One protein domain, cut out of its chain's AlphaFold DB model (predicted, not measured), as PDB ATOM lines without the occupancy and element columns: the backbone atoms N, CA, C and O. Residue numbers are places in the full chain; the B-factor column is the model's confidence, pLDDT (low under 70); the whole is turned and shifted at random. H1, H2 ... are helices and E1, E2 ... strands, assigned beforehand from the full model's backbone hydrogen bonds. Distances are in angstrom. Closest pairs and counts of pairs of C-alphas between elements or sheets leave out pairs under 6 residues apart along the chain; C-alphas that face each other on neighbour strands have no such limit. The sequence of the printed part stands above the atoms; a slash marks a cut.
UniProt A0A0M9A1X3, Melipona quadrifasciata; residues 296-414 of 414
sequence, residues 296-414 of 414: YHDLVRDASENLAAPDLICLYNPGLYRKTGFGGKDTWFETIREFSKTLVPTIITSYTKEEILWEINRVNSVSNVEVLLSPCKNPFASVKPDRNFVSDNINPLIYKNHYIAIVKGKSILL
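What this domain is: This is residues 296 to 414 of the 414 residues of a protein of Melipona quadrifasciata (UniProt A0A0M9A1X3). A twisted sheet of four strands, E1, E2, E6 and E3, has the long helix H3 over one face, running along the strands, and the shorter H2 standing up from that same face; no named helix covers the other face. H1 packs on H2 away from the sheet, and the small hairpin E4 and E5 lies beyond one end of the sheet, with the loop that joins its two strands reaching farthest from the last residues of the printed part. The printed part has 119 residues with three named helices and six named strands, in the order H1 E1 H2 E2 H3 E3 E4 E5 E6. The large sheet is mixed, in the order E1 E2 E6 E3, and the class is mixed, helices and strands, with 58 residues, under half, in named elements. The whole is compact, with a radius of gyration of the C-alphas of 15.2 A and spans of 47 by 32 by 24 A.

Where its parts are: In the large sheet, E1 is residues 313 to 315, 6.8 A long from first to last C-alpha, and E2 is residues 346 to 350, 13.5 A. E6 is residues 403 to 409, 20.8 A, and ends with C-alpha 409 at (310.811, 280.451, 307.506). E3, the longest strand by residues, is residues 369 to 377, 20.5 A, and bends by 61 degrees at residue 372. H3, the longest helix, is residues 353 to 366, 20.8 A, with C-alpha 353 at (298.690, 260.948, 304.330). H2 is residues 332 to 339, 10.6 A. H1 is residues 296 to 301, 8.8 A, and begins with C-alpha 296 at (300.197, 281.614, 319.542). E4 is residues 385 to 387, 6.7 A, and E5 is residues 397 to 399, 7.0 A.

How they stand to each other: E1 and E3 are the edge strands of the large sheet, which is twisted, with C-alphas up to 4.3 A off its best plane. E1 and E2 are parallel, with N 315 and O 347 2.8 A apart, within hydrogen-bond range. E2 and E6 are antiparallel, with N 346 and O 407 at 2.8 A. E6 and E3 are antiparallel, with N 370 and O 408 at 2.8 A and N 404 and O 376 at 2.9 A. H2 and H3 on one face of this sheet make two layers, helices over strands. H3 has a height over the sheet of 8.4 A and runs along the strands, at 8 degrees to E6 on the local plane; its closest C-alphas to E6 are those of Lys 353 and Tyr 403, 6.4 A apart. H2 stands up from the sheet, its line rising 63 degrees, and is only just over E6, with 3 of its C-alphas there. H3 touches H2 with residues 363 to 366 alone, the closest C-alphas being those of Ile 336 and Val 363, 6.4 A apart; their lines are only just about perpendicular, at 71 degrees. H1 is not on the sheet; it touches H2 at a steep tilt of 52 degrees, the same way, with the C-alphas of His 297 and Thr 335 closest at 4.9 A. E1, H2 and E2 form a strand-helix-strand unit, two parallel neighbour strands with a helix between them in the chain, with a right-handed crossover. E2, H3 and E3 form a split unit, with E6 between its strands in the sheet, also right-handed. E4 and E5 form a hairpin, antiparallel, with N 386 and O 398 at 2.8 A; E4 is apart from E3, and E5 is apart from E6. In H1, H2 and H3 every O i to N i+4 pair is within hydrogen-bond range.

The domain as a whole: The two C-alphas farthest apart are those of Asn 393 and Leu 414, the chain's last residue, at 50.0 A. The printed part has no cut. The links from H1 to E1 and from E1 to H2 are long, with 11 and 16 residues. The mean pLDDT of the printed part is 88.0; residues 383 to 396 and 412 to 414 are under 70.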
ATOM      1  N   TYR A 296     298.747 281.444 319.680       95.31
ATOM      2  CA  TYR A 296     300.197 281.614 319.542       95.31
ATOM      3  C   TYR A 296     300.569 282.981 318.956       95.31
ATOM      4  O   TYR A 296     301.458 283.649 319.477       95.31
ATOM      5  N   HIS A 297     299.874 283.406 317.895       95.50
ATOM      6  CA  HIS A 297     300.169 284.667 317.218       95.50
ATOM      7  C   HIS A 297     299.921 285.898 318.096       95.50
ATOM      8  O   HIS A 297     300.640 286.879 317.950       95.50
ATOM      9  N   ASP A 298     298.965 285.849 319.022       95.19
ATOM     10  CA  ASP A 298     298.738 286.952 319.959       95.19
ATOM     11  C   ASP A 298     299.879 287.045 320.976       95.19
ATOM     12  O   ASP A 298     300.412 288.124 321.213       95.19
ATOM     13  N   LEU A 299     300.325 285.900 321.506       94.44
ATOM     14  CA  LEU A 299     301.406 285.846 322.496       94.44
ATOM     15  C   LEU A 299     302.745 286.349 321.954       94.44
ATOM     16  O   LEU A 299     303.486 286.999 322.679       94.44
ATOM     17  N   VAL A 300     303.081 286.034 320.701       93.00
ATOM     18  CA  VAL A 300     304.352 286.486 320.105       93.00
ATOM     19  C   VAL A 300     304.328 287.955 319.686       93.00
ATOM     20  O   VAL A 300     305.387 288.553 319.515       93.00
ATOM     21  N   ARG A 301     303.139 288.539 319.499       92.94
ATOM     22  CA  ARG A 301     302.964 289.968 319.192       92.94
ATOM     23  C   ARG A 301     302.924 290.825 320.452       92.94
ATOM     24  O   ARG A 301     303.256 292.006 320.389       92.94
ATOM     25  N   ASP A 302     302.512 290.247 321.573       91.06
ATOM     26  CA  ASP A 302     302.430 290.936 322.851       91.06
ATOM     27  C   ASP A 302     303.811 291.043 323.517       91.06
ATOM     28  O   ASP A 302     304.351 290.083 324.070       91.06
ATOM     29  N   ALA A 303     304.378 292.251 323.505       83.69
ATOM     30  CA  ALA A 303     305.663 292.537 324.139       83.69
ATOM     31  C   ALA A 303     305.654 292.315 325.666       83.69
ATOM     32  O   ALA A 303     306.720 292.135 326.259       83.69
ATOM     33  N   SER A 304     304.482 292.308 326.315       86.44
ATOM     34  CA  SER A 304     304.356 292.099 327.762       86.44
ATOM     35  C   SER A 304     304.463 290.626 328.182       86.44
ATOM     36  O   SER A 304     304.862 290.339 329.311       86.44
ATOM     37  N   GLU A 305     304.192 289.683 327.274       82.69
ATOM     38  CA  GLU A 305     304.223 288.238 327.554       82.69
ATOM     39  C   GLU A 305     305.654 287.678 327.681       82.69
ATOM     40  O   GLU A 305     305.836 286.569 328.199       82.69
ATOM     41  N   ASN A 306     306.666 288.446 327.244       77.50
ATOM     42  CA  ASN A 306     308.104 288.139 327.302       77.50
ATOM     43  C   ASN A 306     308.434 286.677 326.934       77.50
ATOM     44  O   ASN A 306     309.159 285.968 327.644       77.50
ATOM     45  N   LEU A 307     307.841 286.194 325.838       83.75
ATOM     46  CA  LEU A 307     308.020 284.826 325.371       83.75
ATOM     47  C   LEU A 307     309.380 284.695 324.675       83.75
ATOM     48  O   LEU A 307     309.597 285.253 323.602       83.75
ATOM     49  N   ALA A 308     310.302 283.947 325.283       83.50
ATOM     50  CA  ALA A 308     311.581 283.642 324.651       83.50
ATOM     51  C   ALA A 308     311.367 282.908 323.316       83.50
ATOM     52  O   ALA A 308     310.467 282.072 323.201       83.50
ATOM     53  N   ALA A 309     312.222 283.192 322.330       87.00
ATOM     54  CA  ALA A 309     312.187 282.499 321.049       87.00
ATOM     55  C   ALA A 309     312.355 280.980 321.268       87.00
ATOM     56  O   ALA A 309     313.313 280.571 321.933       87.00
ATOM     57  N   PRO A 310     311.434 280.142 320.762       94.44
ATOM     58  CA  PRO A 310     311.533 278.701 320.926       94.44
ATOM     59  C   PRO A 310     312.625 278.116 320.025       94.44
ATOM     60  O   PRO A 310     312.835 278.582 318.909       94.44
ATOM     61  N   ASP A 311     313.264 277.033 320.471       94.75
ATOM     62  CA  ASP A 311     314.162 276.237 319.619       94.75
ATOM     63  C   ASP A 311     313.385 275.342 318.632       94.75
ATOM     64  O   ASP A 311     313.929 274.877 317.630       94.75
ATOM     65  N   LEU A 312     312.114 275.062 318.941       95.12
ATOM     66  CA  LEU A 312     311.238 274.159 318.200       95.12
ATOM     67  C   LEU A 312     309.768 274.511 318.456       95.12
ATOM     68  O   LEU A 312     309.371 274.706 319.606       95.12
ATOM     69  N   ILE A 313     308.951 274.521 317.405       97.62
ATOM     70  CA  ILE A 313     307.489 274.654 317.493       97.62
ATOM     71  C   ILE A 313     306.861 273.316 317.091       97.62
ATOM     72  O   ILE A 313     307.279 272.713 316.106       97.62
ATOM     73  N   CYS A 314     305.852 272.843 317.828       96.69
ATOM     74  CA  CYS A 314     305.160 271.585 317.535       96.69
ATOM     75  C   CYS A 314     303.650 271.801 317.422       96.69
ATOM     76  O   CYS A 314     303.013 272.217 318.389       96.69
ATOM     77  N   LEU A 315     303.078 271.459 316.269       97.56
ATOM     78  CA  LEU A 315     301.648 271.505 315.985       97.56
ATOM     79  C   LEU A 315     301.131 270.068 315.844       97.56
ATOM     80  O   LEU A 315     301.427 269.383 314.863       97.56
ATOM     81  N   TYR A 316     300.393 269.601 316.852       94.12
ATOM     82  CA  TYR A 316     299.914 268.221 316.910       94.12
ATOM     83  C   TYR A 316     298.537 268.082 316.272       94.12
ATOM     84  O   TYR A 316     297.573 268.621 316.811       94.12
ATOM     85  N   ASN A 317     298.443 267.337 315.166       93.81
ATOM     86  CA  ASN A 317     297.189 267.082 314.449       93.81
ATOM     87  C   ASN A 317     296.319 268.355 314.276       93.81
ATOM     88  O   ASN A 317     295.138 268.329 314.627       93.81
ATOM     89  N   PRO A 318     296.889 269.482 313.798       93.81
ATOM     90  CA  PRO A 318     296.311 270.811 313.996       93.81
ATOM     91  C   PRO A 318     295.118 271.131 313.087       93.81
ATOM     92  O   PRO A 318     294.314 271.997 313.434       93.81
ATOM     93  N   GLY A 319     295.006 270.488 311.920       93.31
ATOM     94  CA  GLY A 319     293.972 270.815 310.943       93.31
ATOM     95  C   GLY A 319     294.116 272.229 310.370       93.31
ATOM     96  O   GLY A 319     293.107 272.914 310.221       93.31
ATOM     97  N   LEU A 320     295.337 272.682 310.050       95.12
ATOM     98  CA  LEU A 320     295.632 274.031 309.531       95.12
ATOM     99  C   LEU A 320     294.825 274.355 308.275       95.12
ATOM    100  O   LEU A 320     294.459 275.505 308.046       95.12
ATOM    101  N   TYR A 321     294.561 273.349 307.439       91.19
ATOM    102  CA  TYR A 321     293.796 273.499 306.200       91.19
ATOM    103  C   TYR A 321     292.333 273.921 306.422       91.19
ATOM    104  O   TYR A 321     291.677 274.368 305.475       91.19
ATOM    105  N   ARG A 322     291.804 273.791 307.644       88.19
ATOM    106  CA  ARG A 322     290.431 274.176 307.982       88.19
ATOM    107  C   ARG A 322     290.321 275.695 308.099       88.19
ATOM    108  O   ARG A 322     291.103 276.332 308.792       88.19
ATOM    109  N   LYS A 323     289.300 276.265 307.454       86.00
ATOM    110  CA  LYS A 323     288.979 277.705 307.530       86.00
ATOM    111  C   LYS A 323     288.005 278.055 308.660       86.00
ATOM    112  O   LYS A 323     287.711 279.222 308.885       86.00
ATOM    113  N   THR A 324     287.497 277.045 309.353       84.50
ATOM    114  CA  THR A 324     286.586 277.168 310.489       84.50
ATOM    115  C   THR A 324     287.134 276.303 311.620       84.50
ATOM    116  O   THR A 324     287.109 275.075 311.556       84.50
ATOM    117  N   GLY A 325     287.724 276.955 312.620       77.88
ATOM    118  CA  GLY A 325     288.310 276.320 313.796       77.88
ATOM    119  C   GLY A 325     287.724 276.909 315.074       77.88
ATOM    120  O   GLY A 325     286.506 276.984 315.235       77.88
ATOM    121  N   PHE A 326     288.596 277.353 315.977       83.06
ATOM    122  CA  PHE A 326     288.198 277.941 317.254       83.06
ATOM    123  C   PHE A 326     287.269 279.153 317.065       83.06
ATOM    124  O   PHE A 326     287.577 280.079 316.309       83.06
ATOM    125  N   GLY A 327     286.115 279.136 317.742       86.00
ATOM    126  CA  GLY A 327     285.096 280.187 317.634       86.00
ATOM    127  C   GLY A 327     284.519 280.357 316.222       86.00
ATOM    128  O   GLY A 327     284.114 281.463 315.867       86.00
ATOM    129  N   GLY A 328     284.557 279.308 315.389       88.00
ATOM    130  CA  GLY A 328     284.061 279.336 314.009       88.00
ATOM    131  C   GLY A 328     284.936 280.129 313.031       88.00
ATOM    132  O   GLY A 328     284.511 280.388 311.908       88.00
ATOM    133  N   LYS A 329     286.153 280.521 313.430       91.31
ATOM    134  CA  LYS A 329     287.058 281.378 312.644       91.31
ATOM    135  C   LYS A 329     288.322 280.634 312.213       91.31
ATOM    136  O   LYS A 329     288.715 279.646 312.833       91.31
ATOM    137  N   ASP A 330     288.988 281.134 311.175       94.12
ATOM    138  CA  ASP A 330     290.341 280.704 310.807       94.12
ATOM    139  C   ASP A 330     291.371 281.400 311.709       94.12
ATOM    140  O   ASP A 330     291.853 282.493 311.412       94.12
ATOM    141  N   THR A 331     291.702 280.772 312.835       94.12
ATOM    142  CA  THR A 331     292.756 281.249 313.746       94.12
ATOM    143  C   THR A 331     294.154 280.760 313.346       94.12
ATOM    144  O   THR A 331     295.161 281.214 313.901       94.12
ATOM    145  N   TRP A 332     294.250 279.845 312.378       95.88
ATOM    146  CA  TRP A 332     295.521 279.281 311.938       95.88
ATOM    147  C   TRP A 332     296.253 280.195 310.970       95.88
ATOM    148  O   TRP A 332     297.479 280.240 311.030       95.88
ATOM    149  N   PHE A 333     295.543 280.962 310.138       96.00
ATOM    150  CA  PHE A 333     296.157 281.890 309.183       96.00
ATOM    151  C   PHE A 333     297.219 282.793 309.832       96.00
ATOM    152  O   PHE A 333     298.371 282.815 309.393       96.00
ATOM    153  N   GLU A 334     296.872 283.478 310.924       96.50
ATOM    154  CA  GLU A 334     297.809 284.363 311.624       96.50
ATOM    155  C   GLU A 334     298.924 283.589 312.341       96.50
ATOM    156  O   GLU A 334     300.079 284.011 312.316       96.50
ATOM    157  N   THR A 335     298.628 282.414 312.904       96.50
ATOM    158  CA  THR A 335     299.651 281.534 313.499       96.50
ATOM    159  C   THR A 335     300.691 281.097 312.464       96.50
ATOM    160  O   THR A 335     301.888 281.163 312.742       96.50
ATOM    161  N   ILE A 336     300.247 280.712 311.263       97.50
ATOM    162  CA  ILE A 336     301.120 280.337 310.144       97.50
ATOM    163  C   ILE A 336     301.993 281.511 309.730       97.50
ATOM    164  O   ILE A 336     303.205 281.342 309.571       97.50
ATOM    165  N   ARG A 337     301.409 282.708 309.598       96.56
ATOM    166  CA  ARG A 337     302.176 283.921 309.294       96.56
ATOM    167  C   ARG A 337     303.269 284.169 310.322       96.56
ATOM    168  O   ARG A 337     304.382 284.489 309.922       96.56
ATOM    169  N   GLU A 338     302.977 284.039 311.615       95.81
ATOM    170  CA  GLU A 338     303.959 284.338 312.659       95.81
ATOM    171  C   GLU A 338     305.100 283.321 312.723       95.81
ATOM    172  O   GLU A 338     306.261 283.731 312.702       95.81
ATOM    173  N   PHE A 339     304.829 282.008 312.735       95.69
ATOM    174  CA  PHE A 339     305.939 281.044 312.795       95.69
ATOM    175  C   PHE A 339     306.802 281.073 311.521       95.69
ATOM    176  O   PHE A 339     308.016 280.874 311.601       95.69
ATOM    177  N   SER A 340     306.212 281.399 310.363       95.94
ATOM    178  CA  SER A 340     306.919 281.453 309.071       95.94
ATOM    179  C   SER A 340     307.894 282.627 308.946       95.94
ATOM    180  O   SER A 340     308.736 282.621 308.052       95.94
ATOM    181  N   LYS A 341     307.822 283.629 309.832       93.94
ATOM    182  CA  LYS A 341     308.808 284.729 309.894       93.94
ATOM    183  C   LYS A 341     310.124 284.308 310.541       93.94
ATOM    184  O   LYS A 341     311.111 285.031 310.448       93.94
ATOM    185  N   THR A 342     310.136 283.178 311.240       92.94
ATOM    186  CA  THR A 342     311.277 282.740 312.042       92.94
ATOM    187  C   THR A 342     312.012 281.596 311.357       92.94
ATOM    188  O   THR A 342     311.418 280.808 310.624       92.94
ATOM    189  N   LEU A 343     313.304 281.448 311.641       95.62
ATOM    190  CA  LEU A 343     314.073 280.274 311.213       95.62
ATOM    191  C   LEU A 343     313.851 279.055 312.127       95.62
ATOM    192  O   LEU A 343     314.539 278.046 311.971       95.62
ATOM    193  N   VAL A 344     312.915 279.140 313.080       96.25
ATOM    194  CA  VAL A 344     312.628 278.071 314.039       96.25
ATOM    195  C   VAL A 344     311.949 276.904 313.315       96.25
ATOM    196  O   VAL A 344     310.924 277.107 312.656       96.25
ATOM    197  N   PRO A 345     312.471 275.670 313.439       97.75
ATOM    198  CA  PRO A 345     311.797 274.496 312.911       97.75
ATOM    199  C   PRO A 345     310.402 274.334 313.529       97.75
ATOM    200  O   PRO A 345     310.230 274.347 314.747       97.75
ATOM    201  N   THR A 346     309.404 274.154 312.673       98.25
ATOM    202  CA  THR A 346     308.009 273.919 313.036       98.25
ATOM    203  C   THR A 346     307.612 272.523 312.576       98.25
ATOM    204  O   THR A 346     307.565 272.238 311.378       98.25
ATOM    205  N   ILE A 347     307.357 271.642 313.540       98.38
ATOM    206  CA  ILE A 347     306.862 270.283 313.327       98.38
ATOM    207  C   ILE A 347     305.347 270.331 313.172       98.38
ATOM    208  O   ILE A 347     304.654 270.907 314.011       98.38
ATOM    209  N   ILE A 348     304.840 269.667 312.141       98.56
ATOM    210  CA  ILE A 348     303.411 269.511 311.875       98.56
ATOM    211  C   ILE A 348     303.119 268.018 311.786       98.56
ATOM    212  O   ILE A 348     303.812 267.298 311.063       98.56
ATOM    213  N   THR A 349     302.112 267.540 312.516       98.00
ATOM    214  CA  THR A 349     301.670 266.139 312.450       98.00
ATOM    215  C   THR A 349     300.221 266.014 311.983       98.00
ATOM    216  O   THR A 349     299.432 266.932 312.177       98.00
ATOM    217  N   SER A 350     299.845 264.866 311.406       95.81
ATOM    218  CA  SER A 350     298.469 264.597 310.936       95.81
ATOM    219  C   SER A 350     298.059 263.134 311.130       95.81
ATOM    220  O   SER A 350     298.902 262.284 311.445       95.81
ATOM    221  N   TYR A 351     296.765 262.821 310.979       88.19
ATOM    222  CA  TYR A 351     296.242 261.458 311.130       88.19
ATOM    223  C   TYR A 351     296.436 260.624 309.862       88.19
ATOM    224  O   TYR A 351     296.698 259.419 309.950       88.19
ATOM    225  N   THR A 352     296.335 261.256 308.690       88.06
ATOM    226  CA  THR A 352     296.409 260.584 307.384       88.06
ATOM    227  C   THR A 352     297.460 261.199 306.461       88.06
ATOM    228  O   THR A 352     298.015 262.269 306.730       88.06
ATOM    229  N   LYS A 353     297.751 260.491 305.361       90.88
ATOM    230  CA  LYS A 353     298.690 260.948 304.330       90.88
ATOM    231  C   LYS A 353     298.132 262.159 303.588       90.88
ATOM    232  O   LYS A 353     298.879 263.056 303.219       90.88
ATOM    233  N   GLU A 354     296.828 262.174 303.361       91.94
ATOM    234  CA  GLU A 354     296.126 263.232 302.643       91.94
ATOM    235  C   GLU A 354     296.113 264.515 303.474       91.94
ATOM    236  O   GLU A 354     296.465 265.576 302.959       91.94
ATOM    237  N   GLU A 355     295.813 264.404 304.772       93.69
ATOM    238  CA  GLU A 355     295.800 265.549 305.683       93.69
ATOM    239  C   GLU A 355     297.148 266.263 305.704       93.69
ATOM    240  O   GLU A 355     297.176 267.469 305.489       93.69
ATOM    241  N   ILE A 356     298.268 265.547 305.876       97.00
ATOM    242  CA  ILE A 356     299.585 266.204 305.958       97.00
ATOM    243  C   ILE A 356     299.943 266.954 304.663       97.00
ATOM    244  O   ILE A 356     300.621 267.981 304.707       97.00
ATOM    245  N   LEU A 357     299.459 266.493 303.504       96.75
ATOM    246  CA  LEU A 357     299.620 267.214 302.240       96.75
ATOM    247  C   LEU A 357     298.766 268.487 302.219       96.75
ATOM    248  O   LEU A 357     299.245 269.533 301.779       96.75
ATOM    249  N   TRP A 358     297.533 268.433 302.727       96.56
ATOM    250  CA  TRP A 358     296.683 269.617 302.879       96.56
ATOM    251  C   TRP A 358     297.267 270.626 303.871       96.56
ATOM    252  O   TRP A 358     297.238 271.822 303.582       96.56
ATOM    253  N   GLU A 359     297.852 270.164 304.982       97.25
ATOM    254  CA  GLU A 359     298.545 271.021 305.953       97.25
ATOM    255  C   GLU A 359     299.664 271.821 305.273       97.25
ATOM    256  O   GLU A 359     299.699 273.050 305.353       97.25
ATOM    257  N   ILE A 360     300.561 271.145 304.546       97.56
ATOM    258  CA  ILE A 360     301.692 271.802 303.876       97.56
ATOM    259  C   ILE A 360     301.232 272.709 302.734       97.56
ATOM    260  O   ILE A 360     301.757 273.814 302.580       97.56
ATOM    261  N   ASN A 361     300.213 272.305 301.973       97.00
ATOM    262  CA  ASN A 361     299.608 273.171 300.962       97.00
ATOM    263  C   ASN A 361     299.030 274.444 301.588       97.00
ATOM    264  O   ASN A 361     299.212 275.534 301.042       97.00
ATOM    265  N   ARG A 362     298.385 274.336 302.758       97.31
ATOM    266  CA  ARG A 362     297.890 275.506 303.481       97.31
ATOM    267  C   ARG A 362     299.035 276.409 303.916       97.31
ATOM    268  O   ARG A 362     298.947 277.610 303.671       97.31
ATOM    269  N   VAL A 363     300.099 275.865 304.505       97.56
ATOM    270  CA  VAL A 363     301.264 276.663 304.921       97.56
ATOM    271  C   VAL A 363     301.847 277.438 303.735       97.56
ATOM    272  O   VAL A 363     301.976 278.658 303.818       97.56
ATOM    273  N   ASN A 364     302.075 276.766 302.603       95.88
ATOM    274  CA  ASN A 364     302.589 277.390 301.378       95.88
ATOM    275  C   ASN A 364     301.634 278.432 300.770       95.88
ATOM    276  O   ASN A 364     302.088 279.372 300.124       95.88
ATOM    277  N   SER A 365     300.317 278.294 300.980       96.31
ATOM    278  CA  SER A 365     299.334 279.298 300.540       96.31
ATOM    279  C   SER A 365     299.385 280.598 301.350       96.31
ATOM    280  O   SER A 365     298.890 281.623 300.889       96.31
ATOM    281  N   VAL A 366     299.941 280.555 302.565       96.25
ATOM    282  CA  VAL A 366     299.998 281.697 303.491       96.25
ATOM    283  C   VAL A 366     301.379 282.348 303.493       96.25
ATOM    284  O   VAL A 366     301.479 283.573 303.572       96.25
ATOM    285  N   SER A 367     302.452 281.557 303.430       94.38
ATOM    286  CA  SER A 367     303.822 282.068 303.450       94.38
ATOM    287  C   SER A 367     304.797 281.150 302.714       94.38
ATOM    288  O   SER A 367     304.591 279.943 302.605       94.38
ATOM    289  N   ASN A 368     305.891 281.732 302.225       91.25
ATOM    290  CA  ASN A 368     306.952 281.003 301.546       91.25
ATOM    291  C   ASN A 368     307.917 280.392 302.573       91.25
ATOM    292  O   ASN A 368     308.807 281.077 303.082       91.25
ATOM    293  N   VAL A 369     307.751 279.103 302.859       95.19
ATOM    294  CA  VAL A 369     308.566 278.361 303.833       95.19
ATOM    295  C   VAL A 369     309.579 277.438 303.154       95.19
ATOM    296  O   VAL A 369     309.446 277.069 301.986       95.19
ATOM    297  N   GLU A 370     310.627 277.069 303.880       96.12
ATOM    298  CA  GLU A 370     311.527 275.974 303.520       96.12
ATOM    299  C   GLU A 370     311.026 274.682 304.173       96.12
ATOM    300  O   GLU A 370     310.778 274.644 305.380       96.12
ATOM    301  N   VAL A 371     310.886 273.614 303.386       95.31
ATOM    302  CA  VAL A 371     310.521 272.283 303.885       95.31
ATOM    303  C   VAL A 371     311.800 271.543 304.274       95.31
ATOM    304  O   VAL A 371     312.558 271.111 303.412       95.31
ATOM    305  N   LEU A 372     312.033 271.398 305.579       94.94
ATOM    306  CA  LEU A 372     313.176 270.668 306.139       94.94
ATOM    307  C   LEU A 372     312.972 269.152 306.088       94.94
ATOM    308  O   LEU A 372     313.924 268.396 305.909       94.94
ATOM    309  N   LEU A 373     311.726 268.712 306.272       94.94
ATOM    310  CA  LEU A 373     311.319 267.319 306.145       94.94
ATOM    311  C   LEU A 373     310.008 267.265 305.369       94.94
ATOM    312  O   LEU A 373     308.970 267.716 305.862       94.94
ATOM    313  N   SER A 374     310.067 266.700 304.164       96.56
ATOM    314  CA  SER A 374     308.884 266.462 303.340       96.56
ATOM    315  C   SER A 374     307.894 265.529 304.047       96.56
ATOM    316  O   SER A 374     308.335 264.642 304.783       96.56
ATOM    317  N   PRO A 375     306.575 265.680 303.803       97.62
ATOM    318  CA  PRO A 375     305.549 264.829 304.393       97.62
ATOM    319  C   PRO A 375     305.870 263.337 304.290       97.62
ATOM    320  O   PRO A 375     306.023 262.789 303.196       97.62
ATOM    321  N   CYS A 376     305.960 262.671 305.435       94.19
ATOM    322  CA  CYS A 376     306.266 261.248 305.517       94.19
ATOM    323  C   CYS A 376     305.586 260.598 306.728       94.19
ATOM    324  O   CYS A 376     304.971 261.266 307.566       94.19
ATOM    325  N   LYS A 377     305.657 259.266 306.812       88.69
ATOM    326  CA  LYS A 377     305.140 258.526 307.966       88.69
ATOM    327  C   LYS A 377     305.997 258.842 309.191       88.69
ATOM    328  O   LYS A 377     307.219 258.737 309.131       88.69
ATOM    329  N   ASN A 378     305.360 259.193 310.300       87.19
ATOM    330  CA  ASN A 378     306.059 259.560 311.522       87.19
ATOM    331  C   ASN A 378     306.557 258.304 312.264       87.19
ATOM    332  O   ASN A 378     305.731 257.512 312.727       87.19
ATOM    333  N   PRO A 379     307.877 258.117 312.447       81.44
ATOM    334  CA  PRO A 379     308.409 256.987 313.213       81.44
ATOM    335  C   PRO A 379     308.071 257.062 314.712       81.44
ATOM    336  O   PRO A 379     308.193 256.062 315.416       81.44
ATOM    337  N   PHE A 380     307.627 258.225 315.202       80.12
ATOM    338  CA  PHE A 380     307.219 258.461 316.590       80.12
ATOM    339  C   PHE A 380     305.692 258.499 316.775       80.12
ATOM    340  O   PHE A 380     305.204 258.973 317.803       80.12
ATOM    341  N   ALA A 381     304.929 258.046 315.776       76.88
ATOM    342  CA  ALA A 381     303.474 257.991 315.836       76.88
ATOM    343  C   ALA A 381     302.959 257.101 316.978       76.88
ATOM    344  O   ALA A 381     303.623 256.164 317.430       76.88
ATOM    345  N   SER A 382     301.715 257.345 317.395       74.44
ATOM    346  CA  SER A 382     300.992 256.388 318.230       74.44
ATOM    347  C   SER A 382     300.828 255.061 317.490       74.44
ATOM    348  O   SER A 382     300.419 255.037 316.335       74.44
ATOM    349  N   VAL A 383     301.067 253.948 318.185       68.75
ATOM    350  CA  VAL A 383     300.731 252.596 317.696       68.75
ATOM    351  C   VAL A 383     299.311 252.169 318.078       68.75
ATOM    352  O   VAL A 383     298.852 251.102 317.684       68.75
ATOM    353  N   LYS A 384     298.605 252.982 318.875       68.12
ATOM    354  CA  LYS A 384     297.215 252.731 319.261       68.12
ATOM    355  C   LYS A 384     296.281 253.207 318.136       68.12
ATOM    356  O   LYS A 384     296.323 254.407 317.846       68.12
ATOM    357  N   PRO A 385     295.444 252.323 317.561       68.38
ATOM    358  CA  PRO A 385     294.414 252.725 316.616       68.38
ATOM    359  C   PRO A 385     293.242 253.392 317.347       68.38
ATOM    360  O   PRO A 385     292.801 252.915 318.396       68.38
ATOM    361  N   ASP A 386     292.720 254.461 316.762       65.12
ATOM    362  CA  ASP A 386     291.448 255.085 317.117       65.12
ATOM    363  C   ASP A 386     290.498 254.976 315.902       65.12
ATOM    364  O   ASP A 386     290.945 254.931 314.751       65.12
ATOM    365  N   ARG A 387     289.182 254.879 316.136       67.12
ATOM    366  CA  ARG A 387     288.199 254.822 315.040       67.12
ATOM    367  C   ARG A 387     288.116 256.181 314.355       67.12
ATOM    368  O   ARG A 387     288.044 257.207 315.029       67.12
ATOM    369  N   ASN A 388     288.121 256.174 313.029       62.72
ATOM    370  CA  ASN A 388     287.908 257.381 312.246       62.72
ATOM    371  C   ASN A 388     286.411 257.579 312.029       62.72
ATOM    372  O   ASN A 388     285.761 256.673 311.529       62.72
ATOM    373  N   PHE A 389     285.880 258.743 312.391       65.56
ATOM    374  CA  PHE A 389     284.475 259.096 312.157       65.56
ATOM    375  C   PHE A 389     284.296 260.070 310.984       65.56
ATOM    376  O   PHE A 389     283.173 260.382 310.616       65.56
ATOM    377  N   VAL A 390     285.395 260.589 310.424       63.84
ATOM    378  CA  VAL A 390     285.369 261.651 309.403       63.84
ATOM    379  C   VAL A 390     285.527 261.081 307.996       63.84
ATOM    380  O   VAL A 390     284.901 261.555 307.057       63.84
ATOM    381  N   SER A 391     286.393 260.083 307.840       65.44
ATOM    382  CA  SER A 391     286.667 259.419 306.558       65.44
ATOM    383  C   SER A 391     286.743 257.904 306.740       65.44
ATOM    384  O   SER A 391     287.685 257.250 306.291       65.44
ATOM    385  N   ASP A 392     285.768 257.358 307.461       68.88
ATOM    386  CA  ASP A 392     285.669 255.941 307.826       68.88
ATOM    387  C   ASP A 392     285.627 255.005 306.608       68.88
ATOM    388  O   ASP A 392     286.229 253.931 306.619       68.88
ATOM    389  N   ASN A 393     284.998 255.459 305.529       66.19
ATOM    390  CA  ASN A 393     284.908 254.795 304.237       66.19
ATOM    391  C   ASN A 393     286.263 254.602 303.531       66.19
ATOM    392  O   ASN A 393     286.394 253.692 302.714       66.19
ATOM    393  N   ILE A 394     287.260 255.445 303.822       69.88
ATOM    394  CA  ILE A 394     288.595 255.393 303.198       69.88
ATOM    395  C   ILE A 394     289.631 254.867 304.194       69.88
ATOM    396  O   ILE A 394     290.425 253.985 303.874       69.88
ATOM    397  N   ASN A 395     289.624 255.404 305.412       67.62
ATOM    398  CA  ASN A 395     290.555 255.073 306.481       67.62
ATOM    399  C   ASN A 395     289.754 254.761 307.753       67.62
ATOM    400  O   ASN A 395     289.591 255.653 308.579       67.62
ATOM    401  N   PRO A 396     289.283 253.522 307.976       69.12
ATOM    402  CA  PRO A 396     288.435 253.199 309.131       69.12
ATOM    403  C   PRO A 396     289.157 253.361 310.480       69.12
ATOM    404  O   PRO A 396     288.524 253.517 311.527       69.12
ATOM    405  N   LEU A 397     290.494 253.341 310.464       71.81
ATOM    406  CA  LEU A 397     291.353 253.514 311.629       71.81
ATOM    407  C   LEU A 397     292.344 254.656 311.395       71.81
ATOM    408  O   LEU A 397     292.998 254.721 310.353       71.81
ATOM    409  N   ILE A 398     292.505 255.505 312.404       76.31
ATOM    410  CA  ILE A 398     293.495 256.583 312.453       76.31
ATOM    411  C   ILE A 398     294.423 256.406 313.652       76.31
ATOM    412  O   ILE A 398     294.095 255.741 314.633       76.31
ATOM    413  N   TYR A 399     295.601 257.016 313.569       79.00
ATOM    414  CA  TYR A 399     296.612 256.980 314.619       79.00
ATOM    415  C   TYR A 399     297.041 258.414 314.931       79.00
ATOM    416  O   TYR A 399     297.233 259.228 314.028       79.00
ATOM    417  N   LYS A 400     297.196 258.754 316.212       82.81
ATOM    418  CA  LYS A 400     297.676 260.089 316.601       82.81
ATOM    419  C   LYS A 400     299.093 260.321 316.082       82.81
ATOM    420  O   LYS A 400     299.953 259.449 316.228       82.81
ATOM    421  N   ASN A 401     299.335 261.512 315.537       91.44
ATOM    422  CA  ASN A 401     300.612 261.915 314.953       91.44
ATOM    423  C   ASN A 401     301.164 260.934 313.900       91.44
ATOM    424  O   ASN A 401     302.368 260.694 313.884       91.44
ATOM    425  N   HIS A 402     300.319 260.315 313.071       90.06
ATOM    426  CA  HIS A 402     300.726 259.242 312.154       90.06
ATOM    427  C   HIS A 402     301.659 259.703 311.027       90.06
ATOM    428  O   HIS A 402     302.536 258.951 310.598       90.06
ATOM    429  N   TYR A 403     301.487 260.941 310.576       95.38
ATOM    430  CA  TYR A 403     302.324 261.585 309.570       95.38
ATOM    431  C   TYR A 403     302.996 262.820 310.155       95.38
ATOM    432  O   TYR A 403     302.503 263.392 311.130       95.38
ATOM    433  N   ILE A 404     304.136 263.200 309.582       97.62
ATOM    434  CA  ILE A 404     304.955 264.329 310.022       97.62
ATOM    435  C   ILE A 404     305.520 265.090 308.823       97.62
ATOM    436  O   ILE A 404     305.858 264.497 307.798       97.62
ATOM    437  N   ALA A 405     305.653 266.399 308.985       98.06
ATOM    438  CA  ALA A 405     306.454 267.276 308.146       98.06
ATOM    439  C   ALA A 405     307.144 268.325 309.029       98.06
ATOM    440  O   ALA A 405     306.689 268.609 310.141       98.06
ATOM    441  N   ILE A 406     308.251 268.891 308.550       98.00
ATOM    442  CA  ILE A 406     308.975 269.953 309.260       98.00
ATOM    443  C   ILE A 406     309.249 271.092 308.290       98.00
ATOM    444  O   ILE A 406     309.803 270.872 307.212       98.00
ATOM    445  N   VAL A 407     308.889 272.307 308.692       97.56
ATOM    446  CA  VAL A 407     309.095 273.537 307.917       97.56
ATOM    447  C   VAL A 407     309.813 274.595 308.753       97.56
ATOM    448  O   VAL A 407     309.820 274.511 309.977       97.56
ATOM    449  N   LYS A 408     310.403 275.602 308.115       96.44
ATOM    450  CA  LYS A 408     310.863 276.842 308.767       96.44
ATOM    451  C   LYS A 408     310.687 278.028 307.817       96.44
ATOM    452  O   LYS A 408     310.544 277.836 306.608       96.44
ATOM    453  N   GLY A 409     310.733 279.251 308.336       94.69
ATOM    454  CA  GLY A 409     310.811 280.451 307.506       94.69
ATOM    455  C   GLY A 409     312.072 280.486 306.641       94.69
ATOM    456  O   GLY A 409     313.082 279.850 306.955       94.69
ATOM    457  N   LYS A 410     312.028 281.244 305.543       91.00
ATOM    458  CA  LYS A 410     313.205 281.490 304.700       91.00
ATOM    459  C   LYS A 410     314.019 282.652 305.254       91.00
ATOM    460  O   LYS A 410     313.463 283.671 305.654       91.00
ATOM    461  N   SER A 411     315.343 282.511 305.240       76.06
ATOM    462  CA  SER A 411     316.224 283.654 305.471       76.06
ATOM    463  C   SER A 411     316.067 284.612 304.296       76.06
ATOM    464  O   SER A 411     316.197 284.205 303.140       76.06
ATOM    465  N   ILE A 412     315.752 285.871 304.587       68.50
ATOM    466  CA  ILE A 412     315.880 286.934 303.599       68.50
ATOM    467  C   ILE A 412     317.385 287.178 303.490       68.50
ATOM    468  O   ILE A 412     317.967 287.848 304.340       68.50
ATOM    469  N   LEU A 413     318.027 286.554 302.501       52.34
ATOM    470  CA  LEU A 413     319.328 287.021 302.035       52.34
ATOM    471  C   LEU A 413     319.073 288.419 301.463       52.34
ATOM    472  O   LEU A 413     318.455 288.536 300.405       52.34
ATOM    473  N   LEU A 414     319.420 289.445 302.243       39.81
ATOM    474  CA  LEU A 414     319.469 290.833 301.786       39.81
ATOM    475  C   LEU A 414     320.621 291.017 300.800       39.81
ATOM    476  O   LEU A 414     321.709 290.457 301.073       39.81
TER     477      LEU A 414